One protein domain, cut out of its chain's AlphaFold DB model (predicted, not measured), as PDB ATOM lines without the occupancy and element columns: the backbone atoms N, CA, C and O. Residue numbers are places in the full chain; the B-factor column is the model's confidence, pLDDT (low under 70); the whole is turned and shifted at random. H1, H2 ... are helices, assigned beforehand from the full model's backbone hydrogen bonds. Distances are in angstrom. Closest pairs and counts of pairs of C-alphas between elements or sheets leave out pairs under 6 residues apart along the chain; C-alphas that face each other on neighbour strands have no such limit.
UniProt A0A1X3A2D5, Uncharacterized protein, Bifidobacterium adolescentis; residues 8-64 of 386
ATOM      1  N   GLN A   8       5.644  40.239 119.367       77.31
ATOM      2  CA  GLN A   8       4.847  39.256 120.109       77.31
ATOM      3  C   GLN A   8       4.490  38.015 119.276       77.31
ATOM      4  O   GLN A   8       4.426  36.913 119.811       77.31
ATOM      5  N   PHE A   9       4.292  38.175 117.960       77.31
ATOM      6  CA  PHE A   9       4.050  37.052 117.052       77.31
ATOM      7  C   PHE A   9       5.272  36.132 116.990       77.31
ATOM      8  O   PHE A   9       5.142  34.915 117.103       77.31
ATOM      9  N   TYR A  10       6.464  36.711 116.834       76.31
ATOM     10  CA  TYR A  10       7.696  35.934 116.724       76.31
ATOM     11  C   TYR A  10       8.065  35.270 118.050       76.31
ATOM     12  O   TYR A  10       8.540  34.137 118.035       76.31
ATOM     13  N   GLU A  11       7.813  35.932 119.179       81.62
ATOM     14  CA  GLU A  11       7.987  35.355 120.517       81.62
ATOM     15  C   GLU A  11       7.057  34.154 120.720       81.62
ATOM     16  O   GLU A  11       7.540  33.055 120.994       81.62
ATOM     17  N   HIS A  12       5.757  34.318 120.458       78.12
ATOM     18  CA  HIS A  12       4.773  33.242 120.592       78.12
ATOM     19  C   HIS A  12       5.065  32.053 119.665       78.12
ATOM     20  O   HIS A  12       5.053  30.901 120.096       78.12
ATOM     21  N   LEU A  13       5.395  32.317 118.395       77.88
ATOM     22  CA  LEU A  13       5.785  31.274 117.445       77.88
ATOM     23  C   LEU A  13       7.052  30.542 117.908       77.88
ATOM     24  O   LEU A  13       7.138  29.321 117.802       77.88
ATOM     25  N   THR A  14       8.034  31.271 118.440       80.19
ATOM     26  CA  THR A  14       9.288  30.685 118.932       80.19
ATOM     27  C   THR A  14       9.047  29.793 120.149       80.19
ATOM     28  O   THR A  14       9.615  28.704 120.220       80.19
ATOM     29  N   GLU A  15       8.191  30.211 121.081       82.00
ATOM     30  CA  GLU A  15       7.793  29.402 122.238       82.00
ATOM     31  C   GLU A  15       7.111  28.100 121.810       82.00
ATOM     32  O   GLU A  15       7.521  27.027 122.252       82.00
ATOM     33  N   GLN A  16       6.148  28.175 120.888       75.31
ATOM     34  CA  GLN A  16       5.427  27.008 120.370       75.31
ATOM     35  C   GLN A  16       6.350  26.037 119.617       75.31
ATOM     36  O   GLN A  16       6.317  24.825 119.837       75.31
ATOM     37  N   VAL A  17       7.252  26.557 118.781       75.31
ATOM     38  CA  VAL A  17       8.246  25.742 118.063       75.31
ATOM     39  C   VAL A  17       9.269  25.121 119.022       75.31
ATOM     40  O   VAL A  17       9.736  24.006 118.794       75.31
ATOM     41  N   ASN A  18       9.638  25.801 120.109       77.06
ATOM     42  CA  ASN A  18      10.533  25.232 121.119       77.06
ATOM     43  C   ASN A  18       9.829  24.168 121.972       77.06
ATOM     44  O   ASN A  18      10.435  23.138 122.272       77.06
ATOM     45  N   ALA A  19       8.554  24.370 122.309       73.06
ATOM     46  CA  ALA A  19       7.732  23.366 122.978       73.06
ATOM     47  C   ALA A  19       7.579  22.106 122.111       73.06
ATOM     48  O   ALA A  19       7.759  21.001 122.614       73.06
ATOM     49  N   TRP A  20       7.379  22.271 120.799       76.06
ATOM     50  CA  TRP A  20       7.401  21.177 119.823       76.06
ATOM     51  C   TRP A  20       8.720  20.407 119.807       76.06
ATOM     52  O   TRP A  20       8.733  19.191 119.939       76.06
ATOM     53  N   LYS A  21       9.860  21.105 119.718       69.12
ATOM     54  CA  LYS A  21      11.183  20.452 119.772       69.12
ATOM     55  C   LYS A  21      11.386  19.632 121.049       69.12
ATOM     56  O   LYS A  21      12.224  18.737 121.071       69.12
ATOM     57  N   SER A  22      10.655  19.980 122.106       70.00
ATOM     58  CA  SER A  22      10.704  19.330 123.415       70.00
ATOM     59  C   SER A  22       9.669  18.205 123.568       70.00
ATOM     60  O   SER A  22       9.812  17.383 124.471       70.00
ATOM     61  N   SER A  23       8.627  18.169 122.728       63.56
ATOM     62  CA  SER A  23       7.477  17.264 122.823       63.56
ATOM     63  C   SER A  23       7.063  16.766 121.437       63.56
ATOM     64  O   SER A  23       6.516  17.510 120.627       63.56
ATOM     65  N   ASP A  24       7.258  15.472 121.191       61.19
ATOM     66  CA  ASP A  24       7.044  14.802 119.897       61.19
ATOM     67  C   ASP A  24       5.551  14.553 119.557       61.19
ATOM     68  O   ASP A  24       5.200  13.639 118.815       61.19
ATOM     69  N   GLN A  25       4.630  15.308 120.167       62.19
ATOM     70  CA  GLN A  25       3.198  14.977 120.186       62.19
ATOM     71  C   GLN A  25       2.397  15.527 118.998       62.19
ATOM     72  O   GLN A  25       1.349  14.967 118.673       62.19
ATOM     73  N   HIS A  26       2.878  16.573 118.319       64.81
ATOM     74  CA  HIS A  26       2.190  17.169 117.169       64.81
ATOM     75  C   HIS A  26       3.153  17.420 116.004       64.81
ATOM     76  O   HIS A  26       4.293  17.821 116.233       64.81
ATOM     77  N   PRO A  27       2.731  17.212 114.747       70.88
ATOM     78  CA  PRO A  27       3.551  17.559 113.597       70.88
ATOM     79  C   PRO A  27       3.679  19.090 113.504       70.88
ATOM     80  O   PRO A  27       2.690  19.813 113.624       70.88
ATOM     81  N   LEU A  28       4.901  19.584 113.267       69.69
ATOM     82  CA  LEU A  28       5.241  21.013 113.180       69.69
ATOM     83  C   LEU A  28       4.284  21.864 112.310       69.69
ATOM     84  O   LEU A  28       4.010  23.004 112.688       69.69
ATOM     85  N   PRO A  29       3.720  21.354 111.195       71.25
ATOM     86  CA  PRO A  29       2.726  22.077 110.403       71.25
ATOM     87  C   PRO A  29       1.487  22.513 111.193       71.25
ATOM     88  O   PRO A  29       1.044  23.649 111.037       71.25
ATOM     89  N   ASN A  30       0.973  21.665 112.086       73.94
ATOM     90  CA  ASN A  30      -0.211  21.990 112.886       73.94
ATOM     91  C   ASN A  30       0.087  23.131 113.864       73.94
ATOM     92  O   ASN A  30      -0.740  24.005 114.075       73.94
ATOM     93  N   ILE A  31       1.311  23.178 114.382       74.81
ATOM     94  CA  ILE A  31       1.760  24.194 115.341       74.81
ATOM     95  C   ILE A  31       1.920  25.556 114.662       74.81
ATOM     96  O   ILE A  31       1.582  26.592 115.233       74.81
ATOM     97  N   ILE A  32       2.403  25.565 113.417       73.81
ATOM     98  CA  ILE A  32       2.462  26.776 112.593       73.81
ATOM     99  C   ILE A  32       1.040  27.252 112.277       73.81
ATOM    100  O   ILE A  32       0.736  28.431 112.434       73.81
ATOM    101  N   GLU A  33       0.156  26.348 111.864       75.06
ATOM    102  CA  GLU A  33      -1.236  26.682 111.563       75.06
ATOM    103  C   GLU A  33      -1.960  27.262 112.786       75.06
ATOM    104  O   GLU A  33      -2.572  28.325 112.682       75.06
ATOM    105  N   GLU A  34      -1.821  26.637 113.955       74.19
ATOM    106  CA  GLU A  34      -2.383  27.105 115.224       74.19
ATOM    107  C   GLU A  34      -1.826  28.476 115.631       74.19
ATOM    108  O   GLU A  34      -2.600  29.370 115.978       74.19
ATOM    109  N   ALA A  35      -0.510  28.699 115.513       73.38
ATOM    110  CA  ALA A  35       0.118  29.976 115.864       73.38
ATOM    111  C   ALA A  35      -0.380  31.141 114.987       73.38
ATOM    112  O   ALA A  35      -0.640  32.241 115.484       73.38
ATOM    113  N   PHE A  36      -0.549  30.908 113.683       72.94
ATOM    114  CA  PHE A  36      -1.089  31.919 112.770       72.94
ATOM    115  C   PHE A  36      -2.598  32.124 112.960       72.94
ATOM    116  O   PHE A  36      -3.071  33.261 112.927       72.94
ATOM    117  N   THR A  37      -3.348  31.052 113.218       76.50
ATOM    118  CA  THR A  37      -4.797  31.104 113.467       76.50
ATOM    119  C   THR A  37      -5.117  31.857 114.760       76.50
ATOM    120  O   THR A  37      -6.018  32.697 114.774       76.50
ATOM    121  N   ALA A  38      -4.329  31.642 115.820       72.38
ATOM    122  CA  ALA A  38      -4.497  32.300 117.114       72.38
ATOM    123  C   ALA A  38      -4.364  33.830 117.035       72.38
ATOM    124  O   ALA A  38      -5.113  34.548 117.696       72.38
ATOM    125  N   ILE A  39      -3.444  34.333 116.208       69.75
ATOM    126  CA  ILE A  39      -3.126  35.767 116.118       69.75
ATOM    127  C   ILE A  39      -3.980  36.481 115.067       69.75
ATOM    128  O   ILE A  39      -4.374  37.628 115.267       69.75
ATOM    129  N   LEU A  40      -4.275  35.816 113.948       72.88
ATOM    130  CA  LEU A  40      -5.047  36.406 112.850       72.88
ATOM    131  C   LEU A  40      -6.552  36.121 112.954       72.88
ATOM    132  O   LEU A  40      -7.308  36.571 112.096       72.88
ATOM    133  N   HIS A  41      -6.984  35.396 113.993       72.62
ATOM    134  CA  HIS A  41      -8.385  35.062 114.290       72.62
ATOM    135  C   HIS A  41      -9.150  34.498 113.080       72.62
ATOM    136  O   HIS A  41     -10.317  34.819 112.850       72.62
ATOM    137  N   CYS A  42      -8.469  33.685 112.276       70.88
ATOM    138  CA  CYS A  42      -9.043  33.040 111.097       70.88
ATOM    139  C   CYS A  42      -9.627  31.665 111.459       70.88
ATOM    140  O   CYS A  42      -9.458  31.185 112.577       70.88
ATOM    141  N   SER A  43     -10.351  31.032 110.535       70.69
ATOM    142  CA  SER A  43     -10.851  29.670 110.742       70.69
ATOM    143  C   SER A  43      -9.707  28.653 110.768       70.69
ATOM    144  O   SER A  43      -8.698  28.842 110.082       70.69
ATOM    145  N   GLU A  44      -9.907  27.533 111.470       59.22
ATOM    146  CA  GLU A  44      -9.075  26.336 111.291       59.22
ATOM    147  C   GLU A  44      -8.990  25.995 109.789       59.22
ATOM    148  O   GLU A  44      -9.965  26.165 109.048       59.22
ATOM    149  N   HIS A  45      -7.804  25.595 109.325       64.31
ATOM    150  CA  HIS A  45      -7.449  25.303 107.927       64.31
ATOM    151  C   HIS A  45      -7.135  26.484 107.011       64.31
ATOM    152  O   HIS A  45      -6.675  26.259 105.888       64.31
ATOM    153  N   HIS A  46      -7.263  27.737 107.461       67.88
ATOM    154  CA  HIS A  46      -6.901  28.885 106.616       67.88
ATOM    155  C   HIS A  46      -5.406  28.903 106.242       67.88
ATOM    156  O   HIS A  46      -5.035  29.359 105.161       67.88
ATOM    157  N   PHE A  47      -4.546  28.353 107.108       70.38
ATOM    158  CA  PHE A  47      -3.094  28.304 106.910       70.38
ATOM    159  C   PHE A  47      -2.550  26.899 106.614       70.38
ATOM    160  O   PHE A  47      -1.333  26.731 106.549       70.38
ATOM    161  N   ALA A  48      -3.417  25.916 106.341       71.06
ATOM    162  CA  ALA A  48      -3.013  24.540 106.032       71.06
ATOM    163  C   ALA A  48      -2.075  24.451 104.811       71.06
ATOM    164  O   ALA A  48      -1.150  23.644 104.755       71.06
ATOM    165  N   TYR A  49      -2.265  25.329 103.822       70.88
ATOM    166  CA  TYR A  49      -1.370  25.393 102.667       70.88
ATOM    167  C   TYR A  49       0.024  25.926 103.038       70.88
ATOM    168  O   TYR A  49       1.040  25.399 102.583       70.88
ATOM    169  N   LEU A  50       0.086  26.961 103.883       74.56
ATOM    170  CA  LEU A  50       1.349  27.536 104.347       74.56
ATOM    171  C   LEU A  50       2.131  26.518 105.182       74.56
ATOM    172  O   LEU A  50       3.335  26.355 104.982       74.56
ATOM    173  N   SER A  51       1.441  25.815 106.078       74.19
ATOM    174  CA  SER A  51       2.040  24.792 106.927       74.19
ATOM    175  C   SER A  51       2.584  23.619 106.100       74.19
ATOM    176  O   SER A  51       3.719  23.190 106.317       74.19
ATOM    177  N   GLN A  52       1.853  23.189 105.066       77.25
ATOM    178  CA  GLN A  52       2.330  22.189 104.109       77.25
ATOM    179  C   GLN A  52       3.589  22.651 103.355       77.25
ATOM    180  O   GLN A  52       4.568  21.910 103.278       77.25
ATOM    181  N   ARG A  53       3.604  23.874 102.804       79.31
ATOM    182  CA  ARG A  53       4.781  24.408 102.087       79.31
ATOM    183  C   ARG A  53       6.010  24.499 102.986       79.31
ATOM    184  O   ARG A  53       7.127  24.256 102.535       79.31
ATOM    185  N   TRP A  54       5.803  24.838 104.254       76.88
ATOM    186  CA  TRP A  54       6.875  24.887 105.235       76.88
ATOM    187  C   TRP A  54       7.454  23.496 105.509       76.88
ATOM    188  O   TRP A  54       8.675  23.347 105.567       76.88
ATOM    189  N   GLN A  55       6.604  22.471 105.623       77.00
ATOM    190  CA  GLN A  55       7.063  21.090 105.780       77.00
ATOM    191  C   GLN A  55       7.889  20.633 104.580       77.00
ATOM    192  O   GLN A  55       8.987  20.122 104.756       77.00
ATOM    193  N   GLU A  56       7.408  20.888 103.365       78.69
ATOM    194  CA  GLU A  56       8.129  20.527 102.142       78.69
ATOM    195  C   GLU A  56       9.503  21.207 102.059       78.69
ATOM    196  O   GLU A  56      10.475  20.604 101.604       78.69
ATOM    197  N   TRP A  57       9.612  22.448 102.541       75.94
ATOM    198  CA  TRP A  57      10.889  23.151 102.645       75.94
ATOM    199  C   TRP A  57      11.838  22.493 103.657       75.94
ATOM    200  O   TRP A  57      13.027  22.338 103.379       75.94
ATOM    201  N   LEU A  58      11.329  22.070 104.816       76.19
ATOM    202  CA  LEU A  58      12.116  21.347 105.820       76.19
ATOM    203  C   LEU A  58      12.562  19.974 105.325       76.19
ATOM    204  O   LEU A  58      13.724  19.614 105.507       76.19
ATOM    205  N   ASP A  59      11.680  19.247 104.647       79.81
ATOM    206  CA  ASP A  59      12.005  17.965 104.028       79.81
ATOM    207  C   ASP A  59      13.084  18.151 102.957       79.81
ATOM    208  O   ASP A  59      14.025  17.362 102.882       79.81
ATOM    209  N   ALA A  60      13.021  19.240 102.185       76.00
ATOM    210  CA  ALA A  60      14.057  19.587 101.222       76.00
ATOM    211  C   ALA A  60      15.410  19.888 101.883       76.00
ATOM    212  O   ALA A  60      16.449  19.473 101.367       76.00
ATOM    213  N   ILE A  61      15.425  20.551 103.042       74.25
ATOM    214  CA  ILE A  61      16.652  20.749 103.829       74.25
ATOM    215  C   ILE A  61      17.186  19.406 104.338       74.25
ATOM    216  O   ILE A  61      18.369  19.117 104.171       74.25
ATOM    217  N   ALA A  62      16.325  18.573 104.930       75.06
ATOM    218  CA  ALA A  62      16.704  17.280 105.498       75.06
ATOM    219  C   ALA A  62      17.240  16.309 104.434       75.06
ATOM    220  O   ALA A  62      18.182  15.562 104.687       75.06
ATOM    221  N   GLN A  63      16.684  16.362 103.223       85.06
ATOM    222  CA  GLN A  63      17.144  15.596 102.062       85.06
ATOM    223  C   GLN A  63      18.400  16.194 101.404       85.06
ATOM    224  O   GLN A  63      18.875  15.668 100.399       85.06
ATOM    225  N   GLY A  64      18.947  17.290 101.940       79.69
ATOM    226  CA  GLY A  64      20.130  17.958 101.396       79.69
ATOM    227  C   GLY A  64      19.887  18.661 100.057       79.69
ATOM    228  O   GLY A  64      20.842  19.000  99.364       79.69
TER     229      GLY A  64
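AT A GLANCE: This is residues 8 to 64 of the 386 residues of an uncharacterized protein of Bifidobacterium adolescentis (UniProt A0A1X3A2D5). Two long helices, H1 and H3, pack on a third, H2, which stands between them and is shared by two helical hairpins. H1 is beside much of H2, while H3 meets residues 28 to 33 of H2, and residues 57 to 64, of which 57 to 62 belong to H3, stick out from the body. The printed part has 57 residues with three named helices, in the order H1, H2, H3, and no named strand; the class is all helix. It is compact, with a radius of gyration of the C-alphas of 11.6 A and spans of 35 by 24 by 20 A.

IN THESE COORDINATES: H1, residues 8 to 22, is 21.0 A long and begins at C-alpha 8 at (4.847, 39.256, 120.109). H3, residues 48 to 62, is also 21.0 A long and ends at C-alpha 62 at (16.704, 17.280, 105.498). H2, residues 28 to 40, is 18.5 A long, with C-alpha 28 at (5.241, 21.013, 113.180).

HOW THE PARTS SIT: H1 and H2 touch, and their closest C-alphas, those of Leu 13 and Ala 35, are 6.0 A apart. They form a hairpin, opposite ways at a shallow tilt of 24 degrees. H2 touches H3 with residues 28 to 33 alone, and the closest C-alphas, those of Pro 29 and Ser 51, are 4.5 A apart. These two also form a hairpin, opposite ways at a steep tilt of 39 degrees. H1 and H3 are apart. In H1 and H3 every O i to N i+4 pair is within hydrogen-bond range; in H2, 8 of 9 are.

THE WHOLE: The two C-alphas farthest apart, those of His 41 and Gly 64, are 35.7 A apart. The printed part has no cut. The link from H1 to H2 is tight and that from H2 to H3 is short. Residues 21 to 26 stand free, as do residues 57 to 64, of which 57 to 62 belong to H3. The mean pLDDT of the printed part is 73.6, and it is under 70 at residues 21, 23 to 26, 28, 39 and 44 to 46.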